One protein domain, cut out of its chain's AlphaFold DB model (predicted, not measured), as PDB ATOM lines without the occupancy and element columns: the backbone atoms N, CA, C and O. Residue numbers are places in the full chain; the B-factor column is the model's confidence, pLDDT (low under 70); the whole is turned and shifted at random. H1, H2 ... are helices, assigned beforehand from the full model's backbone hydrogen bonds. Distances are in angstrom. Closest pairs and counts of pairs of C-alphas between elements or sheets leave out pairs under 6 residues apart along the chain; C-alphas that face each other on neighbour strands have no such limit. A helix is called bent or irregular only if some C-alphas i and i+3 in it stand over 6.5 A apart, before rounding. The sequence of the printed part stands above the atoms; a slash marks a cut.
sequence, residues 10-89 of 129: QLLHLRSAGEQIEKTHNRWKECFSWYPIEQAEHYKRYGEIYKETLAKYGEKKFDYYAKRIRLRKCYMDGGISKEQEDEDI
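Overview. This is residues 10 to 89 of the 129 residues of an uncharacterized protein of Drosophila willistoni (UniProt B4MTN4). A long helical arm sticks out from a small head: the arm is residues 10 to 45, with H1 and then the first part of the bent helix H2, and the head holds H2b, H3, the loop after it and the short H4. The arm makes most of the length, while the 44 residues of the head span 28 by 18 by 17 A. The printed part has 80 residues, with four named helices, H1, H2, H3 and H4 in that order, and no named strand; the class is all helix. The whole is extended, with a radius of gyration of the C-alphas of 22.5 A and spans of 65 by 26 by 15 A.

Arrangement. Start with H1, residues 10 to 32, which touches no helix. A tight link leads to H2, residues 35 to 57, assigned as one helix by its hydrogen bonds but bent, with C-alphas 44 and 47 6.5 A apart. Its arms, H2a, residues 35 to 44, and H2b, residues 47 to 57, stand at a steep tilt of 44 degrees. H1 and H2a meet only through their link. Next look at H3, residues 59 to 68: H2b and H3 only just touch, with 3 pairs of C-alphas within 8 A, and only at the corner by their tight link. Their closest C-alphas, those of Leu 54 and Phe 62, are 5.6 A apart, and they run opposite ways at a steep tilt of 55 degrees. H4, residues 82 to 89, touches no helix but is near H3. In H1, H2a, H2b, H3 and H4 every O i to N i+4 pair is within hydrogen-bond range.

Along the chain. Find C-alpha 10 at (114.746, 277.944, 243.336); from there H1 runs 31.7 A to C-alpha 32. H2a is 14.2 A long, H2b 15.5 A, H3 14.0 A and H4 10.4 A, ending at C-alpha 89 at (135.830, 226.244, 225.221).

Size, cuts and confidence. The C-alphas farthest apart, those of Leu 12 and Glu 83, are 65.6 A from each other. The printed part has no cut, and the link from H3 to H4, 13 residues, is long. Residues 74 to 89 have pLDDT under 70.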
ATOM      1  N   GLN A  10     114.200 278.600 244.530       88.94
ATOM      2  CA  GLN A  10     114.746 277.944 243.336       88.94
ATOM      3  C   GLN A  10     116.002 278.662 242.823       88.94
ATOM      4  O   GLN A  10     116.971 278.003 242.450       88.94
ATOM      5  N   LEU A  11     116.033 279.998 242.877       90.12
ATOM      6  CA  LEU A  11     117.223 280.780 242.514       90.12
ATOM      7  C   LEU A  11     118.398 280.533 243.471       90.12
ATOM      8  O   LEU A  11     119.530 280.349 243.022       90.12
ATOM      9  N   LEU A  12     118.142 280.487 244.782       92.69
ATOM     10  CA  LEU A  12     119.169 280.185 245.787       92.69
ATOM     11  C   LEU A  12     119.721 278.765 245.629       92.69
ATOM     12  O   LEU A  12     120.933 278.562 245.716       92.69
ATOM     13  N   HIS A  13     118.849 277.796 245.351       92.81
ATOM     14  CA  HIS A  13     119.260 276.424 245.080       92.81
ATOM     15  C   HIS A  13     120.145 276.336 243.830       92.81
ATOM     16  O   HIS A  13     121.214 275.732 243.887       92.81
ATOM     17  N   LEU A  14     119.746 276.975 242.722       93.19
ATOM     18  CA  LEU A  14     120.541 277.011 241.487       93.19
ATOM     19  C   LEU A  14     121.922 277.635 241.711       93.19
ATOM     20  O   LEU A  14     122.921 277.097 241.234       93.19
ATOM     21  N   ARG A  15     121.993 278.721 242.488       93.38
ATOM     22  CA  ARG A  15     123.266 279.347 242.864       93.38
ATOM     23  C   ARG A  15     124.149 278.400 243.675       93.38
ATOM     24  O   ARG A  15     125.311 278.218 243.331       93.38
ATOM     25  N   SER A  16     123.598 277.785 244.721       95.00
ATOM     26  CA  SER A  16     124.331 276.834 245.566       95.00
ATOM     27  C   SER A  16     124.847 275.645 244.752       95.00
ATOM     28  O   SER A  16     126.015 275.275 244.861       95.00
ATOM     29  N   ALA A  17     124.012 275.088 243.871       94.88
ATOM     30  CA  ALA A  17     124.408 274.009 242.975       94.88
ATOM     31  C   ALA A  17     125.555 274.434 242.041       94.88
ATOM     32  O   ALA A  17     126.533 273.699 241.915       94.88
ATOM     33  N   GLY A  18     125.481 275.631 241.448       95.56
ATOM     34  CA  GLY A  18     126.558 276.191 240.624       95.56
ATOM     35  C   GLY A  18     127.875 276.335 241.392       95.56
ATOM     36  O   GLY A  18     128.910 275.851 240.936       95.56
ATOM     37  N   GLU A  19     127.829 276.902 242.600       96.44
ATOM     38  CA  GLU A  19     129.010 277.047 243.464       96.44
ATOM     39  C   GLU A  19     129.629 275.687 243.837       96.44
ATOM     40  O   GLU A  19     130.853 275.550 243.892       96.44
ATOM     41  N   GLN A  20     128.811 274.657 244.084       96.00
ATOM     42  CA  GLN A  20     129.312 273.308 244.374       96.00
ATOM     43  C   GLN A  20     129.944 272.641 243.150       96.00
ATOM     44  O   GLN A  20     130.966 271.961 243.283       96.00
ATOM     45  N   ILE A  21     129.379 272.854 241.959       96.12
ATOM     46  CA  ILE A  21     129.953 272.361 240.703       96.12
ATOM     47  C   ILE A  21     131.334 272.985 240.480       96.12
ATOM     48  O   ILE A  21     132.296 272.254 240.238       96.12
ATOM     49  N   GLU A  22     131.465 274.304 240.637       97.31
ATOM     50  CA  GLU A  22     132.753 274.993 240.491       97.31
ATOM     51  C   GLU A  22     133.789 274.511 241.508       97.31
ATOM     52  O   GLU A  22     134.915 274.180 241.131       97.31
ATOM     53  N   LYS A  23     133.409 274.396 242.787       96.56
ATOM     54  CA  LYS A  23     134.299 273.871 243.838       96.56
ATOM     55  C   LYS A  23     134.775 272.456 243.524       96.56
ATOM     56  O   LYS A  23     135.959 272.160 243.669       96.56
ATOM     57  N   THR A  24     133.867 271.592 243.071       96.25
ATOM     58  CA  THR A  24     134.195 270.206 242.710       96.25
ATOM     59  C   THR A  24     135.144 270.163 241.518       96.25
ATOM     60  O   THR A  24     136.134 269.434 241.542       96.25
ATOM     61  N   HIS A  25     134.887 270.979 240.499       95.88
ATOM     62  CA  HIS A  25     135.726 271.059 239.313       95.88
ATOM     63  C   HIS A  25     137.128 271.609 239.620       95.88
ATOM     64  O   HIS A  25     138.120 271.045 239.154       95.88
ATOM     65  N   ASN A  26     137.236 272.651 240.447       96.88
ATOM     66  CA  ASN A  26     138.527 273.204 240.863       96.88
ATOM     67  C   ASN A  26     139.322 272.188 241.686       96.88
ATOM     68  O   ASN A  26     140.475 271.911 241.364       96.88
ATOM     69  N   ARG A  27     138.676 271.532 242.659       96.62
ATOM     70  CA  ARG A  27     139.299 270.449 243.430       96.62
ATOM     71  C   ARG A  27     139.756 269.301 242.531       96.62
ATOM     72  O   ARG A  27     140.827 268.741 242.746       96.62
ATOM     73  N   TRP A  28     138.963 268.942 241.523       96.69
ATOM     74  CA  TRP A  28     139.353 267.907 240.573       96.69
ATOM     75  C   TRP A  28     140.593 268.309 239.772       96.69
ATOM     76  O   TRP A  28     141.520 267.512 239.648       96.69
ATOM     77  N   LYS A  29     140.660 269.555 239.295       95.69
ATOM     78  CA  LYS A  29     141.844 270.074 238.599       95.69
ATOM     79  C   LYS A  29     143.087 270.093 239.487       95.69
ATOM     80  O   LYS A  29     144.159 269.726 239.019       95.69
ATOM     81  N   GLU A  30     142.953 270.491 240.746       95.19
ATOM     82  CA  GLU A  30     144.078 270.552 241.684       95.19
ATOM     83  C   GLU A  30     144.587 269.160 242.077       95.19
ATOM     84  O   GLU A  30     145.792 268.934 242.117       95.19
ATOM     85  N   CYS A  31     143.684 268.212 242.348       95.12
ATOM     86  CA  CYS A  31     144.065 266.913 242.907       95.12
ATOM     87  C   CYS A  31     144.224 265.792 241.869       95.12
ATOM     88  O   CYS A  31     144.976 264.850 242.112       95.12
ATOM     89  N   PHE A  32     143.498 265.850 240.750       94.94
ATOM     90  CA  PHE A  32     143.308 264.708 239.843       94.94
ATOM     91  C   PHE A  32     143.551 265.030 238.363       94.94
ATOM     92  O   PHE A  32     143.340 264.163 237.519       94.94
ATOM     93  N   SER A  33     144.026 266.230 238.017       92.69
ATOM     94  CA  SER A  33     144.320 266.595 236.618       92.69
ATOM     95  C   SER A  33     145.377 265.710 235.950       92.69
ATOM     96  O   SER A  33     145.353 265.549 234.733       92.69
ATOM     97  N   TRP A  34     146.270 265.106 236.735       93.31
ATOM     98  CA  TRP A  34     147.283 264.160 236.266       93.31
ATOM     99  C   TRP A  34     146.695 262.796 235.871       93.31
ATOM    100  O   TRP A  34     147.229 262.122 234.993       93.31
ATOM    101  N   TYR A  35     145.578 262.389 236.482       95.38
ATOM    102  CA  TYR A  35     145.048 261.028 236.370       95.38
ATOM    103  C   TYR A  35     144.703 260.615 234.931       95.38
ATOM    104  O   TYR A  35     145.113 259.528 234.528       95.38
ATOM    105  N   PRO A  36     144.023 261.440 234.108       94.25
ATOM    106  CA  PRO A  36     143.724 261.065 232.726       94.25
ATOM    107  C   PRO A  36     144.974 260.859 231.863       94.25
ATOM    108  O   PRO A  36     144.957 260.031 230.953       94.25
ATOM    109  N   ILE A  37     146.048 261.607 232.137       94.19
ATOM    110  CA  ILE A  37     147.310 261.526 231.393       94.19
ATOM    111  C   ILE A  37     148.000 260.202 231.722       94.19
ATOM    112  O   ILE A  37     148.231 259.397 230.822       94.19
ATOM    113  N   GLU A  38     148.211 259.927 233.011       95.00
ATOM    114  CA  GLU A  38     148.798 258.666 233.486       95.00
ATOM    115  C   GLU A  38     147.962 257.452 233.060       95.00
ATOM    116  O   GLU A  38     148.486 256.447 232.580       95.00
ATOM    117  N   GLN A  39     146.632 257.544 233.157       95.00
ATOM    118  CA  GLN A  39     145.736 256.477 232.718       95.00
ATOM    119  C   GLN A  39     145.916 256.173 231.221       95.00
ATOM    120  O   GLN A  39     145.938 255.005 230.824       95.00
ATOM    121  N   ALA A  40     146.070 257.202 230.384       93.31
ATOM    122  CA  ALA A  40     146.329 257.019 228.961       93.31
ATOM    123  C   ALA A  40     147.705 256.387 228.701       93.31
ATOM    124  O   ALA A  40     147.819 255.527 227.825       93.31
ATOM    125  N   GLU A  41     148.739 256.771 229.451       93.50
ATOM    126  CA  GLU A  41     150.071 256.161 229.351       93.50
ATOM    127  C   GLU A  41     150.061 254.684 229.750       93.50
ATOM    128  O   GLU A  41     150.556 253.835 229.002       93.50
ATOM    129  N   HIS A  42     149.400 254.343 230.856       91.50
ATOM    130  CA  HIS A  42     149.230 252.953 231.271       91.50
ATOM    131  C   HIS A  42     148.494 252.123 230.215       91.50
ATOM    132  O   HIS A  42     148.940 251.021 229.888       91.50
ATOM    133  N   TYR A  43     147.419 252.652 229.621       88.69
ATOM    134  CA  TYR A  43     146.705 251.941 228.560       88.69
ATOM    135  C   TYR A  43     147.530 251.759 227.288       88.69
ATOM    136  O   TYR A  43     147.408 250.715 226.645       88.69
ATOM    137  N   LYS A  44     148.395 252.715 226.929       87.44
ATOM    138  CA  LYS A  44     149.328 252.543 225.801       87.44
ATOM    139  C   LYS A  44     150.288 251.378 226.049       87.44
ATOM    140  O   LYS A  44     150.534 250.587 225.140       87.44
ATOM    141  N   ARG A  45     150.763 251.226 227.288       89.44
ATOM    142  CA  ARG A  45     151.718 250.179 227.678       89.44
ATOM    143  C   ARG A  45     151.134 248.763 227.675       89.44
ATOM    144  O   ARG A  45     151.881 247.793 227.602       89.44
ATOM    145  N   TYR A  46     149.810 248.608 227.706       86.94
ATOM    146  CA  TYR A  46     149.178 247.281 227.708       86.94
ATOM    147  C   TYR A  46     149.591 246.428 226.505       86.94
ATOM    148  O   TYR A  46     149.852 245.240 226.663       86.94
ATOM    149  N   GLY A  47     149.719 247.034 225.320       83.69
ATOM    150  CA  GLY A  47     150.177 246.314 224.129       83.69
ATOM    151  C   GLY A  47     151.595 245.751 224.274       83.69
ATOM    152  O   GLY A  47     151.857 244.637 223.832       83.69
ATOM    153  N   GLU A  48     152.493 246.490 224.926       88.44
ATOM    154  CA  GLU A  48     153.866 246.047 225.200       88.44
ATOM    155  C   GLU A  48     153.876 244.887 226.198       88.44
ATOM    156  O   GLU A  48     154.497 243.862 225.937       88.44
ATOM    157  N   ILE A  49     153.098 244.995 227.278       88.00
ATOM    158  CA  ILE A  49     152.964 243.939 228.292       88.00
ATOM    159  C   ILE A  49     152.447 242.640 227.659       88.00
ATOM    160  O   ILE A  49     152.953 241.552 227.945       88.00
ATOM    161  N   TYR A  50     151.456 242.722 226.770       86.00
ATOM    162  CA  TYR A  50     150.948 241.531 226.091       86.00
ATOM    163  C   TYR A  50     151.995 240.898 225.168       86.00
ATOM    164  O   TYR A  50     152.160 239.681 225.192       86.00
ATOM    165  N   LYS A  51     152.794 241.699 224.456       84.94
ATOM    166  CA  LYS A  51     153.924 241.186 223.662       84.94
ATOM    167  C   LYS A  51     155.007 240.540 224.529       84.94
ATOM    168  O   LYS A  51     155.498 239.465 224.190       84.94
ATOM    169  N   GLU A  52     155.356 241.149 225.660       88.62
ATOM    170  CA  GLU A  52     156.325 240.592 226.613       88.62
ATOM    171  C   GLU A  52     155.846 239.258 227.195       88.62
ATOM    172  O   GLU A  52     156.613 238.298 227.296       88.62
ATOM    173  N   THR A  53     154.566 239.170 227.561       86.38
ATOM    174  CA  THR A  53     153.988 237.924 228.084       86.38
ATOM    175  C   THR A  53     153.910 236.831 227.021       86.38
ATOM    176  O   THR A  53     154.246 235.685 227.328       86.38
ATOM    177  N   LEU A  54     153.565 237.175 225.777       84.88
ATOM    178  CA  LEU A  54     153.619 236.251 224.645       84.88
ATOM    179  C   LEU A  54     155.047 235.730 224.425       84.88
ATOM    180  O   LEU A  54     155.246 234.519 224.335       84.88
ATOM    181  N   ALA A  55     156.051 236.611 224.446       86.06
ATOM    182  CA  ALA A  55     157.456 236.224 224.307       86.06
ATOM    183  C   ALA A  55     157.946 235.326 225.459       86.06
ATOM    184  O   ALA A  55     158.717 234.394 225.238       86.06
ATOM    185  N   LYS A  56     157.495 235.584 226.694       89.06
ATOM    186  CA  LYS A  56     157.958 234.870 227.894       89.06
ATOM    187  C   LYS A  56     157.310 233.497 228.087       89.06
ATOM    188  O   LYS A  56     157.978 232.569 228.538       89.06
ATOM    189  N   TYR A  57     156.012 233.374 227.815       83.00
ATOM    190  CA  TYR A  57     155.237 232.163 228.121       83.00
ATOM    191  C   TYR A  57     154.849 231.350 226.881       83.00
ATOM    192  O   TYR A  57     154.408 230.204 227.025       83.00
ATOM    193  N   GLY A  58     155.045 231.916 225.689       82.69
ATOM    194  CA  GLY A  58     154.677 231.316 224.416       82.69
ATOM    195  C   GLY A  58     153.191 231.471 224.081       82.69
ATOM    196  O   GLY A  58     152.337 231.654 224.952       82.69
ATOM    197  N   GLU A  59     152.895 231.336 222.792       82.19
ATOM    198  CA  GLU A  59     151.583 231.559 222.172       82.19
ATOM    199  C   GLU A  59     150.455 230.761 222.846       82.19
ATOM    200  O   GLU A  59     149.480 231.338 223.304       82.19
ATOM    201  N   LYS A  60     150.630 229.449 223.063       78.12
ATOM    202  CA  LYS A  60     149.573 228.586 223.635       78.12
ATOM    203  C   LYS A  60     149.085 229.027 225.021       78.12
ATOM    204  O   LYS A  60     147.893 228.965 225.314       78.12
ATOM    205  N   LYS A  61     150.006 229.426 225.909       79.38
ATOM    206  CA  LYS A  61     149.652 229.874 227.269       79.38
ATOM    207  C   LYS A  61     149.053 231.277 227.240       79.38
ATOM    208  O   LYS A  61     148.130 231.557 228.006       79.38
ATOM    209  N   PHE A  62     149.569 232.130 226.358       83.25
ATOM    210  CA  PHE A  62     149.043 233.469 226.144       83.25
ATOM    211  C   PHE A  62     147.619 233.430 225.577       83.25
ATOM    212  O   PHE A  62     146.744 234.082 226.137       83.25
ATOM    213  N   ASP A  63     147.347 232.597 224.576       80.00
ATOM    214  CA  ASP A  63     146.020 232.433 223.974       80.00
ATOM    215  C   ASP A  63     144.989 231.933 224.977       80.00
ATOM    216  O   ASP A  63     143.885 232.475 225.069       80.00
ATOM    217  N   TYR A  64     145.352 230.935 225.789       77.88
ATOM    218  CA  TYR A  64     144.487 230.462 226.869       77.88
ATOM    219  C   TYR A  64     144.119 231.603 227.829       77.88
ATOM    220  O   TYR A  64     142.948 231.789 228.179       77.88
ATOM    221  N   TYR A  65     145.115 232.395 228.235       81.50
ATOM    222  CA  TYR A  65     144.913 233.552 229.100       81.50
ATOM    223  C   TYR A  65     144.047 234.625 228.426       81.50
ATOM    224  O   TYR A  65     143.061 235.072 229.014       81.50
ATOM    225  N   ALA A  66     144.368 234.998 227.189       82.19
ATOM    226  CA  ALA A  66     143.691 236.035 226.425       82.19
ATOM    227  C   ALA A  66     142.214 235.686 226.177       82.19
ATOM    228  O   ALA A  66     141.343 236.541 226.368       82.19
ATOM    229  N   LYS A  67     141.904 234.416 225.875       76.88
ATOM    230  CA  LYS A  67     140.524 233.905 225.801       76.88
ATOM    231  C   LYS A  67     139.802 234.021 227.142       76.88
ATOM    232  O   LYS A  67     138.687 234.543 227.192       76.88
ATOM    233  N   ARG A  68     140.443 233.603 228.241       76.69
ATOM    234  CA  ARG A  68     139.854 233.642 229.593       76.69
ATOM    235  C   ARG A  68     139.457 235.058 230.015       76.69
ATOM    236  O   ARG A  68     138.379 235.241 230.575       76.69
ATOM    237  N   ILE A  69     140.299 236.057 229.742       78.94
ATOM    238  CA  ILE A  69     140.016 237.460 230.094       78.94
ATOM    239  C   ILE A  69     139.210 238.212 229.024       78.94
ATOM    240  O   ILE A  69     138.939 239.400 229.195       78.94
ATOM    241  N   ARG A  70     138.826 237.541 227.926       78.69
ATOM    242  CA  ARG A  70     138.167 238.138 226.750       78.69
ATOM    243  C   ARG A  70     138.939 239.342 226.213       78.69
ATOM    244  O   ARG A  70     138.378 240.417 225.981       78.69
ATOM    245  N   LEU A  71     140.246 239.158 226.045       81.19
ATOM    246  CA  LEU A  71     141.127 240.199 225.548       81.19
ATOM    247  C   LEU A  71     140.661 240.653 224.160       81.19
ATOM    248  O   LEU A  71     140.234 239.851 223.327       81.19
ATOM    249  N   ARG A  72     140.718 241.964 223.901       73.75
ATOM    250  CA  ARG A  72     140.342 242.497 222.586       73.75
ATOM    251  C   ARG A  72     141.248 241.893 221.518       73.75
ATOM    252  O   ARG A  72     142.463 241.854 221.690       73.75
ATOM    253  N   LYS A  73     140.657 241.526 220.380       72.19
ATOM    254  CA  LYS A  73     141.363 240.910 219.245       72.19
ATOM    255  C   LYS A  73     142.555 241.727 218.736       72.19
ATOM    256  O   LYS A  73     143.480 241.150 218.200       72.19
ATOM    257  N   CYS A  74     142.570 243.046 218.944       68.94
ATOM    258  CA  CYS A  74     143.707 243.906 218.604       68.94
ATOM    259  C   CYS A  74     144.996 243.610 219.395       68.94
ATOM    260  O   CYS A  74     146.053 244.090 219.003       68.94
ATOM    261  N   TYR A  75     144.906 242.872 220.505       68.31
ATOM    262  CA  TYR A  75     146.044 242.460 221.331       68.31
ATOM    263  C   TYR A  75     146.340 240.958 221.243       68.31
ATOM    264  O   TYR A  75     147.236 240.484 221.935       68.31
ATOM    265  N   MET A  76     145.577 240.210 220.442       67.75
ATOM    266  CA  MET A  76     145.881 238.817 220.134       67.75
ATOM    267  C   MET A  76     146.553 238.787 218.766       67.75
ATOM    268  O   MET A  76     145.988 239.310 217.803       67.75
ATOM    269  N   ASP A  77     147.757 238.219 218.686       61.94
ATOM    270  CA  ASP A  77     148.371 237.958 217.387       61.94
ATOM    271  C   ASP A  77     147.472 236.962 216.642       61.94
ATOM    272  O   ASP A  77     146.958 235.996 217.203       61.94
ATOM    273  N   GLY A  78     147.121 237.327 215.412       60.50
ATOM    274  CA  GLY A  78     145.980 236.757 214.716       60.50
ATOM    275  C   GLY A  78     146.078 235.251 214.484       60.50
ATOM    276  O   GLY A  78     147.117 234.742 214.082       60.50
ATOM    277  N   GLY A  79     144.923 234.586 214.576       59.56
ATOM    278  CA  GLY A  79     144.681 233.357 213.820       59.56
ATOM    279  C   GLY A  79     144.322 232.110 214.615       59.56
ATOM    280  O   GLY A  79     144.737 231.027 214.226       59.56
ATOM    281  N   ILE A  80     143.502 232.214 215.659       56.91
ATOM    282  CA  ILE A  80     142.858 231.019 216.214       56.91
ATOM    283  C   ILE A  80     141.669 230.668 215.313       56.91
ATOM    284  O   ILE A  80     140.782 231.498 215.083       56.91
ATOM    285  N   SER A  81     141.662 229.457 214.754       57.00
ATOM    286  CA  SER A  81     140.523 228.975 213.971       57.00
ATOM    287  C   SER A  81     139.312 228.752 214.886       57.00
ATOM    288  O   SER A  81     139.460 228.402 216.056       57.00
ATOM    289  N   LYS A  82     138.091 228.927 214.365       59.12
ATOM    290  CA  LYS A  82     136.852 228.695 215.140       59.12
ATOM    291  C   LYS A  82     136.803 227.291 215.760       59.12
ATOM    292  O   LYS A  82     136.334 227.126 216.871       59.12
ATOM    293  N   GLU A  83     137.364 226.306 215.068       60.03
ATOM    294  CA  GLU A  83     137.456 224.916 215.529       60.03
ATOM    295  C   GLU A  83     138.342 224.773 216.777       60.03
ATOM    296  O   GLU A  83     137.988 224.063 217.716       60.03
ATOM    297  N   GLN A  84     139.464 225.501 216.834       61.31
ATOM    298  CA  GLN A  84     140.313 225.565 218.026       61.31
ATOM    299  C   GLN A  84     139.652 226.363 219.158       61.31
ATOM    300  O   GLN A  84     139.853 226.049 220.330       61.31
ATOM    301  N   GLU A  85     138.864 227.396 218.841       61.56
ATOM    302  CA  GLU A  85     138.055 228.097 219.845       61.56
ATOM    303  C   GLU A  85     137.023 227.158 220.485       61.56
ATOM    304  O   GLU A  85     136.953 227.098 221.713       61.56
ATOM    305  N   ASP A  86     136.292 226.383 219.685       63.38
ATOM    306  CA  ASP A  86     135.252 225.468 220.168       63.38
ATOM    307  C   ASP A  86     135.831 224.304 220.995       63.38
ATOM    308  O   ASP A  86     135.296 223.968 222.060       63.38
ATOM    309  N   GLU A  87     136.965 223.724 220.578       66.12
ATOM    310  CA  GLU A  87     137.668 222.704 221.373       66.12
ATOM    311  C   GLU A  87     138.180 223.248 222.714       66.12
ATOM    312  O   GLU A  87     138.062 222.578 223.748       66.12
ATOM    313  N   ASP A  88     138.745 224.458 222.720       62.88
ATOM    314  CA  ASP A  88     139.274 225.077 223.935       62.88
ATOM    315  C   ASP A  88     138.158 225.469 224.907       62.88
ATOM    316  O   ASP A  88     138.300 225.254 226.113       62.88
ATOM    317  N   ILE A  89     137.027 225.977 224.407       64.19
ATOM    318  CA  ILE A  89     135.830 226.244 225.221       64.19
ATOM    319  C   ILE A  89     135.325 224.939 225.847       64.19
ATOM    320  O   ILE A  89     135.039 224.900 227.048       64.19
TER     321      ILE A  89